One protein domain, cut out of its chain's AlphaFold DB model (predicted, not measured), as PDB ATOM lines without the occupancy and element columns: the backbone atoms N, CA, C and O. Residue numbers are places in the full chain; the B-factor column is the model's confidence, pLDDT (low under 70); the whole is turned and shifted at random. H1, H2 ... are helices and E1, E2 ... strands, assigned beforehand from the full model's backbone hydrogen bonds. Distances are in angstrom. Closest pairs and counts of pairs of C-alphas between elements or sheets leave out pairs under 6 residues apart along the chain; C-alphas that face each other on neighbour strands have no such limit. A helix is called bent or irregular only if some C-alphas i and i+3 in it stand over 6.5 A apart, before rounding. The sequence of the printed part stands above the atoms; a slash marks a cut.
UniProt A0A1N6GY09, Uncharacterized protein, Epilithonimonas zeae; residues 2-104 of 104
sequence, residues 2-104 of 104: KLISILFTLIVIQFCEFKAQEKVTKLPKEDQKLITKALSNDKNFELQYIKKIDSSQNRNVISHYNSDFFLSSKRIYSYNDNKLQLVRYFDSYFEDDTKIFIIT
ATOM      1  N   LYS A   2      74.875 -68.949  31.999       58.88
ATOM      2  CA  LYS A   2      74.480 -67.682  32.664       58.88
ATOM      3  C   LYS A   2      74.659 -66.411  31.808       58.88
ATOM      4  O   LYS A   2      73.797 -65.545  31.855       58.88
ATOM      5  N   LEU A   3      75.715 -66.318  30.988       55.12
ATOM      6  CA  LEU A   3      75.969 -65.129  30.151       55.12
ATOM      7  C   LEU A   3      74.878 -64.871  29.097       55.12
ATOM      8  O   LEU A   3      74.468 -63.734  28.909       55.12
ATOM      9  N   ILE A   4      74.387 -65.927  28.439       63.25
ATOM     10  CA  ILE A   4      73.355 -65.822  27.393       63.25
ATOM     11  C   ILE A   4      72.024 -65.363  27.997       63.25
ATOM     12  O   ILE A   4      71.343 -64.519  27.424       63.25
ATOM     13  N   SER A   5      71.689 -65.861  29.192       64.00
ATOM     14  CA  SER A   5      70.491 -65.434  29.917       64.00
ATOM     15  C   SER A   5      70.555 -63.956  30.306       64.00
ATOM     16  O   SER A   5      69.558 -63.268  30.152       64.00
ATOM     17  N   ILE A   6      71.709 -63.453  30.758       66.56
ATOM     18  CA  ILE A   6      71.875 -62.040  31.140       66.56
ATOM     19  C   ILE A   6      71.780 -61.122  29.914       66.56
ATOM     20  O   ILE A   6      71.120 -60.085  29.969       66.56
ATOM     21  N   LEU A   7      72.401 -61.523  28.800       64.69
ATOM     22  CA  LEU A   7      72.366 -60.768  27.548       64.69
ATOM     23  C   LEU A   7      70.937 -60.662  26.994       64.69
ATOM     24  O   LEU A   7      70.520 -59.588  26.570       64.69
ATOM     25  N   PHE A   8      70.164 -61.750  27.061       66.12
ATOM     26  CA  PHE A   8      68.768 -61.756  26.625       66.12
ATOM     27  C   PHE A   8      67.902 -60.815  27.475       66.12
ATOM     28  O   PHE A   8      67.132 -60.026  26.930       66.12
ATOM     29  N   THR A   9      68.073 -60.820  28.800       64.50
ATOM     30  CA  THR A   9      67.332 -59.915  29.693       64.50
ATOM     31  C   THR A   9      67.664 -58.442  29.430       64.50
ATOM     32  O   THR A   9      66.760 -57.612  29.407       64.50
ATOM     33  N   LEU A  10      68.937 -58.110  29.177       60.59
ATOM     34  CA  LEU A  10      69.370 -56.748  28.829       60.59
ATOM     35  C   LEU A  10      68.739 -56.250  27.521       60.59
ATOM     36  O   LEU A  10      68.247 -55.124  27.474       60.59
ATOM     37  N   ILE A  11      68.694 -57.099  26.490       66.12
ATOM     38  CA  ILE A  11      68.078 -56.770  25.194       66.12
ATOM     39  C   ILE A  11      66.577 -56.495  25.359       66.12
ATOM     40  O   ILE A  11      66.062 -55.520  24.814       66.12
ATOM     41  N   VAL A  12      65.872 -57.318  26.141       61.31
ATOM     42  CA  VAL A  12      64.433 -57.137  26.392       61.31
ATOM     43  C   VAL A  12      64.157 -55.824  27.135       61.31
ATOM     44  O   VAL A  12      63.227 -55.105  26.775       61.31
ATOM     45  N   ILE A  13      64.984 -55.473  28.126       63.88
ATOM     46  CA  ILE A  13      64.850 -54.209  28.869       63.88
ATOM     47  C   ILE A  13      65.047 -53.006  27.938       63.88
ATOM     48  O   ILE A  13      64.183 -52.129  27.905       63.88
ATOM     49  N   GLN A  14      66.113 -52.997  27.129       59.31
ATOM     50  CA  GLN A  14      66.377 -51.911  26.176       59.31
ATOM     51  C   GLN A  14      65.252 -51.750  25.146       59.31
ATOM     52  O   GLN A  14      64.881 -50.631  24.794       59.31
ATOM     53  N   PHE A  15      64.666 -52.856  24.681       57.19
ATOM     54  CA  PHE A  15      63.569 -52.814  23.714       57.19
ATOM     55  C   PHE A  15      62.270 -52.259  24.321       57.19
ATOM     56  O   PHE A  15      61.537 -51.513  23.667       57.19
ATOM     57  N   CYS A  16      61.986 -52.583  25.586       56.94
ATOM     58  CA  CYS A  16      60.867 -51.996  26.324       56.94
ATOM     59  C   CYS A  16      61.055 -50.490  26.553       56.94
ATOM     60  O   CYS A  16      60.105 -49.729  26.370       56.94
ATOM     61  N   GLU A  17      62.263 -50.059  26.919       56.94
ATOM     62  CA  GLU A  17      62.591 -48.640  27.095       56.94
ATOM     63  C   GLU A  17      62.433 -47.865  25.782       56.94
ATOM     64  O   GLU A  17      61.775 -46.826  25.763       56.94
ATOM     65  N   PHE A  18      62.916 -48.421  24.667       58.56
ATOM     66  CA  PHE A  18      62.775 -47.824  23.338       58.56
ATOM     67  C   PHE A  18      61.305 -47.624  22.934       58.56
ATOM     68  O   PHE A  18      60.918 -46.529  22.520       58.56
ATOM     69  N   LYS A  19      60.452 -48.642  23.123       59.31
ATOM     70  CA  LYS A  19      59.009 -48.547  22.826       59.31
ATOM     71  C   LYS A  19      58.285 -47.521  23.698       59.31
ATOM     72  O   LYS A  19      57.382 -46.840  23.219       59.31
ATOM     73  N   ALA A  20      58.657 -47.403  24.971       59.50
ATOM     74  CA  ALA A  20      58.096 -46.378  25.849       59.50
ATOM     75  C   ALA A  20      58.516 -44.970  25.396       59.50
ATOM     76  O   ALA A  20      57.703 -44.046  25.381       59.50
ATOM     77  N   GLN A  21      59.765 -44.814  24.961       60.91
ATOM     78  CA  GLN A  21      60.311 -43.537  24.509       60.91
ATOM     79  C   GLN A  21      59.701 -43.079  23.176       60.91
ATOM     80  O   GLN A  21      59.389 -41.898  23.027       60.91
ATOM     81  N   GLU A  22      59.430 -44.007  22.252       63.94
ATOM     82  CA  GLU A  22      58.695 -43.742  21.007       63.94
ATOM     83  C   GLU A  22      57.257 -43.252  21.264       63.94
ATOM     84  O   GLU A  22      56.733 -42.403  20.543       63.94
ATOM     85  N   LYS A  23      56.603 -43.746  22.321       63.75
ATOM     86  CA  LYS A  23      55.267 -43.273  22.711       63.75
ATOM     87  C   LYS A  23      55.305 -41.854  23.284       63.75
ATOM     88  O   LYS A  23      54.423 -41.051  22.995       63.75
ATOM     89  N   VAL A  24      56.345 -41.509  24.047       63.22
ATOM     90  CA  VAL A  24      56.499 -40.165  24.632       63.22
ATOM     91  C   VAL A  24      56.741 -39.100  23.564       63.22
ATOM     92  O   VAL A  24      56.193 -38.005  23.668       63.22
ATOM     93  N   THR A  25      57.513 -39.387  22.514       66.12
ATOM     94  CA  THR A  25      57.809 -38.395  21.461       66.12
ATOM     95  C   THR A  25      56.573 -37.961  20.666       66.12
ATOM     96  O   THR A  25      56.585 -36.872  20.094       66.12
ATOM     97  N   LYS A  26      55.491 -38.756  20.683       66.69
ATOM     98  CA  LYS A  26      54.195 -38.446  20.048       66.69
ATOM     99  C   LYS A  26      53.361 -37.413  20.821       66.69
ATOM    100  O   LYS A  26      52.415 -36.848  20.268       66.69
ATOM    101  N   LEU A  27      53.712 -37.126  22.077       65.56
ATOM    102  CA  LEU A  27      53.050 -36.110  22.897       65.56
ATOM    103  C   LEU A  27      53.551 -34.697  22.551       65.56
ATOM    104  O   LEU A  27      54.723 -34.523  22.204       65.56
ATOM    105  N   PRO A  28      52.727 -33.648  22.732       69.12
ATOM    106  CA  PRO A  28      53.209 -32.268  22.712       69.12
ATOM    107  C   PRO A  28      54.369 -32.073  23.702       69.12
ATOM    108  O   PRO A  28      54.315 -32.576  24.824       69.12
ATOM    109  N   LYS A  29      55.408 -31.308  23.329       73.25
ATOM    110  CA  LYS A  29      56.616 -31.092  24.165       73.25
ATOM    111  C   LYS A  29      56.297 -30.653  25.601       73.25
ATOM    112  O   LYS A  29      56.970 -31.047  26.547       73.25
ATOM    113  N   GLU A  30      55.247 -29.853  25.756       70.81
ATOM    114  CA  GLU A  30      54.733 -29.361  27.038       70.81
ATOM    115  C   GLU A  30      54.147 -30.455  27.948       70.81
ATOM    116  O   GLU A  30      54.044 -30.250  29.158       70.81
ATOM    117  N   ASP A  31      53.732 -31.588  27.387       71.19
ATOM    118  CA  ASP A  31      53.132 -32.726  28.092       71.19
ATOM    119  C   ASP A  31      54.141 -33.861  28.313       71.19
ATOM    120  O   ASP A  31      54.052 -34.574  29.313       71.19
ATOM    121  N   GLN A  32      55.156 -33.973  27.445       76.44
ATOM    122  CA  GLN A  32      56.222 -34.981  27.540       76.44
ATOM    123  C   GLN A  32      56.854 -35.024  28.937       76.44
ATOM    124  O   GLN A  32      56.961 -36.088  29.534       76.44
ATOM    125  N   LYS A  33      57.196 -33.864  29.519       73.62
ATOM    126  CA  LYS A  33      57.852 -33.797  30.840       73.62
ATOM    127  C   LYS A  33      57.002 -34.390  31.975       73.62
ATOM    128  O   LYS A  33      57.556 -34.973  32.905       73.62
ATOM    129  N   LEU A  34      55.678 -34.231  31.914       70.25
ATOM    130  CA  LEU A  34      54.750 -34.769  32.915       70.25
ATOM    131  C   LEU A  34      54.598 -36.286  32.767       70.25
ATOM    132  O   LEU A  34      54.639 -37.004  33.764       70.25
ATOM    133  N   ILE A  35      54.480 -36.768  31.528       69.38
ATOM    134  CA  ILE A  35      54.238 -38.185  31.236       69.38
ATOM    135  C   ILE A  35      55.494 -39.041  31.399       69.38
ATOM    136  O   ILE A  35      55.399 -40.141  31.938       69.38
ATOM    137  N   THR A  36      56.681 -38.531  31.056       71.44
ATOM    138  CA  THR A  36      57.947 -39.248  31.292       71.44
ATOM    139  C   THR A  36      58.122 -39.615  32.766       71.44
ATOM    140  O   THR A  36      58.572 -40.713  33.078       71.44
ATOM    141  N   LYS A  37      57.715 -38.729  33.687       67.44
ATOM    142  CA  LYS A  37      57.768 -38.989  35.133       67.44
ATOM    143  C   LYS A  37      56.746 -40.042  35.589       67.44
ATOM    144  O   LYS A  37      56.996 -40.751  36.557       67.44
ATOM    145  N   ALA A  38      55.591 -40.131  34.931       64.94
ATOM    146  CA  ALA A  38      54.580 -41.141  35.247       64.94
ATOM    147  C   ALA A  38      55.017 -42.534  34.757       64.94
ATOM    148  O   ALA A  38      54.993 -43.492  35.525       64.94
ATOM    149  N   LEU A  39      55.525 -42.616  33.523       65.06
ATOM    150  CA  LEU A  39      56.007 -43.858  32.904       65.06
ATOM    151  C   LEU A  39      57.243 -44.450  33.597       65.06
ATOM    152  O   LEU A  39      57.437 -45.663  33.562       65.06
ATOM    153  N   SER A  40      58.079 -43.625  34.240       65.88
ATOM    154  CA  SER A  40      59.218 -44.132  35.017       65.88
ATOM    155  C   SER A  40      58.796 -44.882  36.282       65.88
ATOM    156  O   SER A  40      59.567 -45.694  36.788       65.88
ATOM    157  N   ASN A  41      57.590 -44.615  36.793       59.94
ATOM    158  CA  ASN A  41      57.090 -45.195  38.039       59.94
ATOM    159  C   ASN A  41      56.113 -46.355  37.815       59.94
ATOM    160  O   ASN A  41      56.009 -47.218  38.683       59.94
ATOM    161  N   ASP A  42      55.422 -46.397  36.673       63.78
ATOM    162  CA  ASP A  42      54.472 -47.459  36.348       63.78
ATOM    163  C   ASP A  42      54.555 -47.835  34.859       63.78
ATOM    164  O   ASP A  42      54.198 -47.060  33.969       63.78
ATOM    165  N   LYS A  43      55.039 -49.053  34.584       59.44
ATOM    166  CA  LYS A  43      55.183 -49.590  33.220       59.44
ATOM    167  C   LYS A  43      53.843 -49.987  32.585       59.44
ATOM    168  O   LYS A  43      53.813 -50.217  31.380       59.44
ATOM    169  N   ASN A  44      52.765 -50.035  33.371       59.06
ATOM    170  CA  ASN A  44      51.396 -50.300  32.923       59.06
ATOM    171  C   ASN A  44      50.535 -49.024  32.904       59.06
ATOM    172  O   ASN A  44      49.310 -49.098  32.862       59.06
ATOM    173  N   PHE A  45      51.163 -47.848  32.949       64.75
ATOM    174  CA  PHE A  45      50.461 -46.574  32.961       64.75
ATOM    175  C   PHE A  45      49.708 -46.322  31.644       64.75
ATOM    176  O   PHE A  45      50.317 -46.064  30.602       64.75
ATOM    177  N   GLU A  46      48.377 -46.334  31.708       63.34
ATOM    178  CA  GLU A  46      47.497 -45.869  30.635       63.34
ATOM    179  C   GLU A  46      47.077 -44.417  30.892       63.34
ATOM    180  O   GLU A  46      46.383 -44.099  31.863       63.34
ATOM    181  N   LEU A  47      47.507 -43.506  30.017       66.69
ATOM    182  CA  LEU A  47      47.167 -42.092  30.129       66.69
ATOM    183  C   LEU A  47      45.774 -41.820  29.557       66.69
ATOM    184  O   LEU A  47      45.602 -41.809  28.343       66.69
ATOM    185  N   GLN A  48      44.812 -41.491  30.418       67.75
ATOM    186  CA  GLN A  48      43.475 -41.083  29.972       67.75
ATOM    187  C   GLN A  48      43.390 -39.572  29.681       67.75
ATOM    188  O   GLN A  48      42.858 -39.162  28.648       67.75
ATOM    189  N   TYR A  49      43.931 -38.717  30.562       74.44
ATOM    190  CA  TYR A  49      43.972 -37.265  30.344       74.44
ATOM    191  C   TYR A  49      45.025 -36.537  31.195       74.44
ATOM    192  O   TYR A  49      45.466 -37.020  32.235       74.44
ATOM    193  N   ILE A  50      45.389 -35.325  30.768       76.62
ATOM    194  CA  ILE A  50      46.209 -34.352  31.496       76.62
ATOM    195  C   ILE A  50      45.368 -33.094  31.725       76.62
ATOM    196  O   ILE A  50      44.849 -32.501  30.778       76.62
ATOM    197  N   LYS A  51      45.276 -32.648  32.982       78.50
ATOM    198  CA  LYS A  51      44.678 -31.358  33.351       78.50
ATOM    199  C   LYS A  51      45.773 -30.374  33.752       78.50
ATOM    200  O   LYS A  51      46.519 -30.625  34.694       78.50
ATOM    201  N   LYS A  52      45.837 -29.239  33.062       77.69
ATOM    202  CA  LYS A  52      46.711 -28.104  33.368       77.69
ATOM    203  C   LYS A  52      45.863 -26.916  33.805       77.69
ATOM    204  O   LYS A  52      44.876 -26.585  33.152       77.69
ATOM    205  N   ILE A  53      46.254 -26.290  34.907       75.75
ATOM    206  CA  ILE A  53      45.619 -25.085  35.441       75.75
ATOM    207  C   ILE A  53      46.685 -23.997  35.416       75.75
ATOM    208  O   ILE A  53      47.680 -24.098  36.130       75.75
ATOM    209  N   ASP A  54      46.493 -22.992  34.569       73.50
ATOM    210  CA  ASP A  54      47.297 -21.778  34.573       73.50
ATOM    211  C   ASP A  54      46.507 -20.691  35.304       73.50
ATOM    212  O   ASP A  54      45.628 -20.030  34.739       73.50
ATOM    213  N   SER A  55      46.812 -20.536  36.590       66.62
ATOM    214  CA  SER A  55      46.194 -19.530  37.452       66.62
ATOM    215  C   SER A  55      46.566 -18.100  37.054       66.62
ATOM    216  O   SER A  55      45.793 -17.190  37.337       66.62
ATOM    217  N   SER A  56      47.692 -17.889  36.360       72.56
ATOM    218  CA  SER A  56      48.120 -16.558  35.904       72.56
ATOM    219  C   SER A  56      47.307 -16.059  34.708       72.56
ATOM    220  O   SER A  56      47.075 -14.863  34.567       72.56
ATOM    221  N   GLN A  57      46.826 -16.984  33.873       68.50
ATOM    222  CA  GLN A  57      46.001 -16.689  32.696       68.50
ATOM    223  C   GLN A  57      44.522 -17.024  32.899       68.50
ATOM    224  O   GLN A  57      43.744 -16.972  31.945       68.50
ATOM    225  N   ASN A  58      44.139 -17.401  34.123       78.69
ATOM    226  CA  ASN A  58      42.790 -17.837  34.470       78.69
ATOM    227  C   ASN A  58      42.258 -18.928  33.518       78.69
ATOM    228  O   ASN A  58      41.095 -18.914  33.104       78.69
ATOM    229  N   ARG A  59      43.153 -19.836  33.106       82.06
ATOM    230  CA  ARG A  59      42.950 -20.769  31.996       82.06
ATOM    231  C   ARG A  59      43.099 -22.206  32.473       82.06
ATOM    232  O   ARG A  59      44.115 -22.582  33.048       82.06
ATOM    233  N   ASN A  60      42.114 -23.036  32.146       86.12
ATOM    234  CA  ASN A  60      42.169 -24.477  32.365       86.12
ATOM    235  C   ASN A  60      42.291 -25.190  31.023       86.12
ATOM    236  O   ASN A  60      41.505 -24.950  30.113       86.12
ATOM    237  N   VAL A  61      43.249 -26.100  30.903       83.62
ATOM    238  CA  VAL A  61      43.440 -26.926  29.710       83.62
ATOM    239  C   VAL A  61      43.287 -28.386  30.106       83.62
ATOM    240  O   VAL A  61      43.945 -28.853  31.033       83.62
ATOM    241  N   ILE A  62      42.419 -29.108  29.407       83.62
ATOM    242  CA  ILE A  62      42.224 -30.547  29.579       83.62
ATOM    243  C   ILE A  62      42.547 -31.218  28.250       83.62
ATOM    244  O   ILE A  62      41.871 -30.962  27.257       83.62
ATOM    245  N   SER A  63      43.567 -32.066  28.236       83.56
ATOM    246  CA  SER A  63      43.983 -32.851  27.072       83.56
ATOM    247  C   SER A  63      43.689 -34.326  27.336       83.56
ATOM    248  O   SER A  63      44.168 -34.852  28.334       83.56
ATOM    249  N   HIS A  64      42.939 -35.000  26.469       82.06
ATOM    250  CA  HIS A  64      42.705 -36.448  26.533       82.06
ATOM    251  C   HIS A  64      43.597 -37.158  25.525       82.06
ATOM    252  O   HIS A  64      43.781 -36.662  24.412       82.06
ATOM    253  N   TYR A  65      44.110 -38.324  25.897       78.12
ATOM    254  CA  TYR A  65      44.967 -39.137  25.039       78.12
ATOM    255  C   TYR A  65      44.374 -40.535  24.914       78.12
ATOM    256  O   TYR A  65      43.670 -40.996  25.811       78.12
ATOM    257  N   ASN A  66      44.622 -41.187  23.782       74.06
ATOM    258  CA  ASN A  66      44.288 -42.598  23.614       74.06
ATOM    259  C   ASN A  66      45.412 -43.503  24.166       74.06
ATOM    260  O   ASN A  66      46.459 -43.021  24.603       74.06
ATOM    261  N   SER A  67      45.209 -44.821  24.106       70.44
ATOM    262  CA  SER A  67      46.172 -45.855  24.534       70.44
ATOM    263  C   SER A  67      47.538 -45.773  23.839       70.44
ATOM    264  O   SER A  67      48.550 -46.246  24.364       70.44
ATOM    265  N   ASP A  68      47.578 -45.145  22.665       72.56
ATOM    266  CA  ASP A  68      48.783 -44.929  21.862       72.56
ATOM    267  C   ASP A  68      49.419 -43.551  22.098       72.56
ATOM    268  O   ASP A  68      50.358 -43.171  21.397       72.56
ATOM    269  N   PHE A  69      48.950 -42.823  23.117       70.44
ATOM    270  CA  PHE A  69      49.434 -41.505  23.533       70.44
ATOM    271  C   PHE A  69      49.257 -40.411  22.474       70.44
ATOM    272  O   PHE A  69      49.855 -39.334  22.560       70.44
ATOM    273  N   PHE A  70      48.376 -40.626  21.498       76.31
ATOM    274  CA  PHE A  70      47.934 -39.562  20.615       76.31
ATOM    275  C   PHE A  70      46.882 -38.714  21.320       76.31
ATOM    276  O   PHE A  70      45.928 -39.233  21.897       76.31
ATOM    277  N   LEU A  71      47.045 -37.390  21.240       76.31
ATOM    278  CA  LEU A  71      46.023 -36.444  21.692       76.31
ATOM    279  C   LEU A  71      44.716 -36.764  20.962       76.31
ATOM    280  O   LEU A  71      44.714 -36.654  19.744       76.31
ATOM    281  N   SER A  72      43.670 -37.162  21.679       81.94
ATOM    282  CA  SER A  72      42.336 -37.423  21.135       81.94
ATOM    283  C   SER A  72      41.507 -36.146  21.158       81.94
ATOM    284  O   SER A  72      40.988 -35.753  20.126       81.94
ATOM    285  N   SER A  73      41.473 -35.429  22.282       83.69
ATOM    286  CA  SER A  73      40.767 -34.149  22.369       83.69
ATOM    287  C   SER A  73      41.479 -33.164  23.288       83.69
ATOM    288  O   SER A  73      42.204 -33.552  24.205       83.69
ATOM    289  N   LYS A  74      41.271 -31.865  23.066       85.44
ATOM    290  CA  LYS A  74      41.776 -30.790  23.930       85.44
ATOM    291  C   LYS A  74      40.674 -29.765  24.163       85.44
ATOM    292  O   LYS A  74      40.094 -29.234  23.223       85.44
ATOM    293  N   ARG A  75      40.390 -29.469  25.427       87.12
ATOM    294  CA  ARG A  75      39.433 -28.442  25.854       87.12
ATOM    295  C   ARG A  75      40.186 -27.334  26.565       87.12
ATOM    296  O   ARG A  75      40.935 -27.600  27.503       87.12
ATOM    297  N   ILE A  76      39.992 -26.102  26.112       87.19
ATOM    298  CA  ILE A  76      40.554 -24.907  26.735       87.19
ATOM    299  C   ILE A  76      39.398 -24.108  27.309       87.19
ATOM    300  O   ILE A  76      38.494 -23.710  26.580       87.19
ATOM    301  N   TYR A  77      39.458 -23.851  28.605       88.38
ATOM    302  CA  TYR A  77      38.499 -23.039  29.328       88.38
ATOM    303  C   TYR A  77      39.170 -21.786  29.880       88.38
ATOM    304  O   TYR A  77      40.356 -21.808  30.215       88.38
ATOM    305  N   SER A  78      38.393 -20.726  30.045       88.62
ATOM    306  CA  SER A  78      38.744 -19.561  30.853       88.62
ATOM    307  C   SER A  78      37.690 -19.354  31.931       88.62
ATOM    308  O   SER A  78      36.562 -19.826  31.791       88.62
ATOM    309  N   TYR A  79      38.031 -18.647  33.004       81.56
ATOM    310  CA  TYR A  79      36.994 -18.083  33.863       81.56
ATOM    311  C   TYR A  79      36.656 -16.665  33.420       81.56
ATOM    312  O   TYR A  79      37.540 -15.830  33.224       81.56
ATOM    313  N   ASN A  80      35.362 -16.404  33.303       78.88
ATOM    314  CA  ASN A  80      34.789 -15.081  33.116       78.88
ATOM    315  C   ASN A  80      33.731 -14.890  34.210       78.88
ATOM    316  O   ASN A  80      32.839 -15.730  34.339       78.88
ATOM    317  N   ASP A  81      33.884 -13.863  35.047       81.75
ATOM    318  CA  ASP A  81      33.016 -13.591  36.206       81.75
ATOM    319  C   ASP A  81      32.752 -14.826  37.090       81.75
ATOM    320  O   ASP A  81      31.610 -15.197  37.371       81.75
ATOM    321  N   ASN A  82      33.822 -15.518  37.502       78.31
ATOM    322  CA  ASN A  82      33.783 -16.765  38.286       78.31
ATOM    323  C   ASN A  82      33.052 -17.949  37.619       78.31
ATOM    324  O   ASN A  82      32.884 -18.998  38.243       78.31
ATOM    325  N   LYS A  83      32.664 -17.838  36.345       82.12
ATOM    326  CA  LYS A  83      32.093 -18.938  35.558       82.12
ATOM    327  C   LYS A  83      33.134 -19.508  34.612       82.12
ATOM    328  O   LYS A  83      33.775 -18.773  33.868       82.12
ATOM    329  N   LEU A  84      33.268 -20.832  34.612       83.69
ATOM    330  CA  LEU A  84      34.100 -21.542  33.647       83.69
ATOM    331  C   LEU A  84      33.412 -21.520  32.272       83.69
ATOM    332  O   LEU A  84      32.296 -22.017  32.134       83.69
ATOM    333  N   GLN A  85      34.078 -20.968  31.264       88.06
ATOM    334  CA  GLN A  85      33.605 -20.907  29.883       88.06
ATOM    335  C   GLN A  85      34.536 -21.708  28.977       88.06
ATOM    336  O   GLN A  85      35.757 -21.614  29.099       88.06
ATOM    337  N   LEU A  86      33.968 -22.508  28.072       87.56
ATOM    338  CA  LEU A  86      34.734 -23.190  27.030       87.56
ATOM    339  C   LEU A  86      35.140 -22.158  25.972       87.56
ATOM    340  O   LEU A  86      34.287 -21.535  25.355       87.56
ATOM    341  N   VAL A  87      36.445 -21.986  25.780       87.31
ATOM    342  CA  VAL A  87      37.024 -21.026  24.827       87.31
ATOM    343  C   VAL A  87      37.354 -21.700  23.507       87.31
ATOM    344  O   VAL A  87      37.237 -21.092  22.448       87.31
ATOM    345  N   ARG A  88      37.844 -22.940  23.570       85.38
ATOM    346  CA  ARG A  88      38.235 -23.685  22.379       85.38
ATOM    347  C   ARG A  88      38.105 -25.176  22.601       85.38
ATOM    348  O   ARG A  88      38.518 -25.684  23.652       85.38
ATOM    349  N   TYR A  89      37.609 -25.856  21.580       85.06
ATOM    350  CA  TYR A  89      37.567 -27.302  21.525       85.06
ATOM    351  C   TYR A  89      38.351 -27.825  20.328       85.06
ATOM    352  O   TYR A  89      38.289 -27.290  19.225       85.06
ATOM    353  N   PHE A  90      39.107 -28.886  20.580       83.62
ATOM    354  CA  PHE A  90      39.746 -29.685  19.558       83.62
ATOM    355  C   PHE A  90      39.315 -31.120  19.764       83.62
ATOM    356  O   PHE A  90      39.457 -31.648  20.873       83.62
ATOM    357  N   ASP A  91      38.878 -31.743  18.687       81.06
ATOM    358  CA  ASP A  91      38.753 -33.185  18.609       81.06
ATOM    359  C   ASP A  91      39.684 -33.715  17.533       81.06
ATOM    360  O   ASP A  91      40.093 -32.992  16.618       81.06
ATOM    361  N   SER A  92      40.045 -34.978  17.642       78.38
ATOM    362  CA  SER A  92      40.804 -35.639  16.601       78.38
ATOM    363  C   SER A  92      40.482 -37.111  16.549       78.38
ATOM    364  O   SER A  92      40.336 -37.788  17.567       78.38
ATOM    365  N   TYR A  93      40.412 -37.590  15.321       72.94
ATOM    366  CA  TYR A  93      40.202 -38.981  14.992       72.94
ATOM    367  C   TYR A  93      41.213 -39.384  13.924       72.94
ATOM    368  O   TYR A  93      41.898 -38.541  13.332       72.94
ATOM    369  N   PHE A  94      41.342 -40.689  13.735       69.81
ATOM    370  CA  PHE A  94      42.176 -41.266  12.697       69.81
ATOM    371  C   PHE A  94      41.281 -41.769  11.570       69.81
ATOM    372  O   PHE A  94      40.291 -42.451  11.833       69.81
ATOM    373  N   GLU A  95      41.646 -41.435  10.341       67.19
ATOM    374  CA  GLU A  95      41.072 -41.972   9.107       67.19
ATOM    375  C   GLU A  95      42.249 -42.440   8.245       67.19
ATOM    376  O   GLU A  95      43.140 -41.644   7.958       67.19
ATOM    377  N   ASP A  96      42.312 -43.735   7.925       71.25
ATOM    378  CA  ASP A  96      43.395 -44.356   7.141       71.25
ATOM    379  C   ASP A  96      44.815 -43.936   7.582       71.25
ATOM    380  O   ASP A  96      45.589 -43.359   6.817       71.25
ATOM    381  N   ASP A  97      45.134 -44.154   8.864       69.88
ATOM    382  CA  ASP A  97      46.389 -43.754   9.534       69.88
ATOM    383  C   ASP A  97      46.702 -42.242   9.518       69.88
ATOM    384  O   ASP A  97      47.708 -41.788  10.076       69.88
ATOM    385  N   THR A  98      45.808 -41.425   8.960       66.56
ATOM    386  CA  THR A  98      45.913 -39.971   8.930       66.56
ATOM    387  C   THR A  98      45.178 -39.383  10.123       66.56
ATOM    388  O   THR A  98      43.992 -39.626  10.348       66.56
ATOM    389  N   LYS A  99      45.884 -38.572  10.913       72.38
ATOM    390  CA  LYS A  99      45.281 -37.862  12.040       72.38
ATOM    391  C   LYS A  99      44.581 -36.596  11.558       72.38
ATOM    392  O   LYS A  99      45.239 -35.667  11.091       72.38
ATOM    393  N   ILE A 100      43.270 -36.531  11.752       70.94
ATOM    394  CA  ILE A 100      42.441 -35.380  11.397       70.94
ATOM    395  C   ILE A 100      42.118 -34.593  12.666       70.94
ATOM    396  O   ILE A 100      41.746 -35.172  13.684       70.94
ATOM    397  N   PHE A 101      42.258 -33.265  12.612       73.25
ATOM    398  CA  PHE A 101      41.875 -32.364  13.701       73.25
ATOM    399  C   PHE A 101      40.605 -31.604  13.326       73.25
ATOM    400  O   PHE A 101      40.591 -30.874  12.336       73.25
ATOM    401  N   ILE A 102      39.565 -31.724  14.149       73.19
ATOM    402  CA  ILE A 102      38.372 -30.881  14.073       73.19
ATOM    403  C   ILE A 102      38.540 -29.750  15.085       73.19
ATOM    404  O   ILE A 102      38.784 -29.991  16.270       73.19
ATOM    405  N   ILE A 103      38.413 -28.512  14.613       73.19
ATOM    406  CA  ILE A 103      38.440 -27.312  15.452       73.19
ATOM    407  C   ILE A 103      37.028 -26.731  15.459       73.19
ATOM    408  O   ILE A 103      36.459 -26.507  14.391       73.19
ATOM    409  N   THR A 104      36.468 -26.514  16.649       60.75
ATOM    410  CA  THR A 104      35.133 -25.925  16.850       60.75
ATOM    411  C   THR A 104      35.215 -24.738  17.798       60.75
ATOM    412  O   THR A 104      36.011 -24.797  18.772       60.75
TER     413      THR A 104
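AT A GLANCE: This is residues 2 to 104 of the 104 residues of an uncharacterized protein of Epilithonimonas zeae (UniProt A0A1N6GY09). One twisted sheet of five antiparallel strands forms a wall, and the long helix H1 reaches away from it like an arm, its residues 2 to 15 sticking out free. At the other end of H1 the chain folds back into a shorter helix, H2, which makes a helical hairpin with H1 and only grazes the sheet. The printed part has 103 residues, with two named helices followed by five named strands, H1 H2 E1 E2 E3 E4 E5, and the sheet's order is the same as the strands' order along the chain. The class is mixed, helices and strands. The whole is loose and flat, with a radius of gyration of the C-alphas of 18.2 A and spans of 68 by 35 by 18 A, the arm adding to the length.

IN THESE COORDINATES: H1 covers residues 2 to 25 and is 35.5 A long, starting with C-alpha 2 at (74.480, -67.682, 32.664). H2, residues 29 to 39, measures 15.5 A and is irregular, but only just: C-alphas 30 and 33 are 6.6 A apart. E1 is residues 49 to 54, 16.4 A, with C-alpha 49 at (43.972, -37.265, 30.344). E2 is residues 59 to 65, 19.7 A; E3 is residues 71 to 80, 26.7 A; E4, the longest strand, is residues 83 to 95, 36.2 A. E5, residues 98 to 103, 16.1 A, ends with C-alpha 103 at (38.440, -27.312, 15.452).

HOW THE PARTS SIT: H1 touches H2 with its residues 20 to 25 alone, the closest C-alphas being those of Val 24 and Gln 32, 6.0 A apart. They run opposite ways at a steep tilt of 35.3 degrees, only just past shallow. Every O i to N i+4 pair is within hydrogen-bond range in H1, and 4 of 7 in H2. H1 is not on the sheet; H2 is only just on it, grazing it with residues 31 to 35. The strands form a meander, each the antiparallel neighbour of the one before, and each such pair is a hairpin. Within hydrogen-bond range are N 52 and O 61 of E1 and E2, 2.8 A; N 62 and O 75 of E2 and E3, 2.8 A; N 90 and O 74 of E3 and E4, 2.8 A; and N 102 and O 91 of E4 and E5, 2.8 A. E1 and E5 are the edge strands and are apart.

THE WHOLE: The C-alphas of Lys 2 and Asp 81, the two farthest apart, are 68.2 A from each other. The printed part has no cut and no long link. Mean pLDDT of the printed part is 71.8, with 47 residues under 70, among them residues 2 to 28 and 37 to 48.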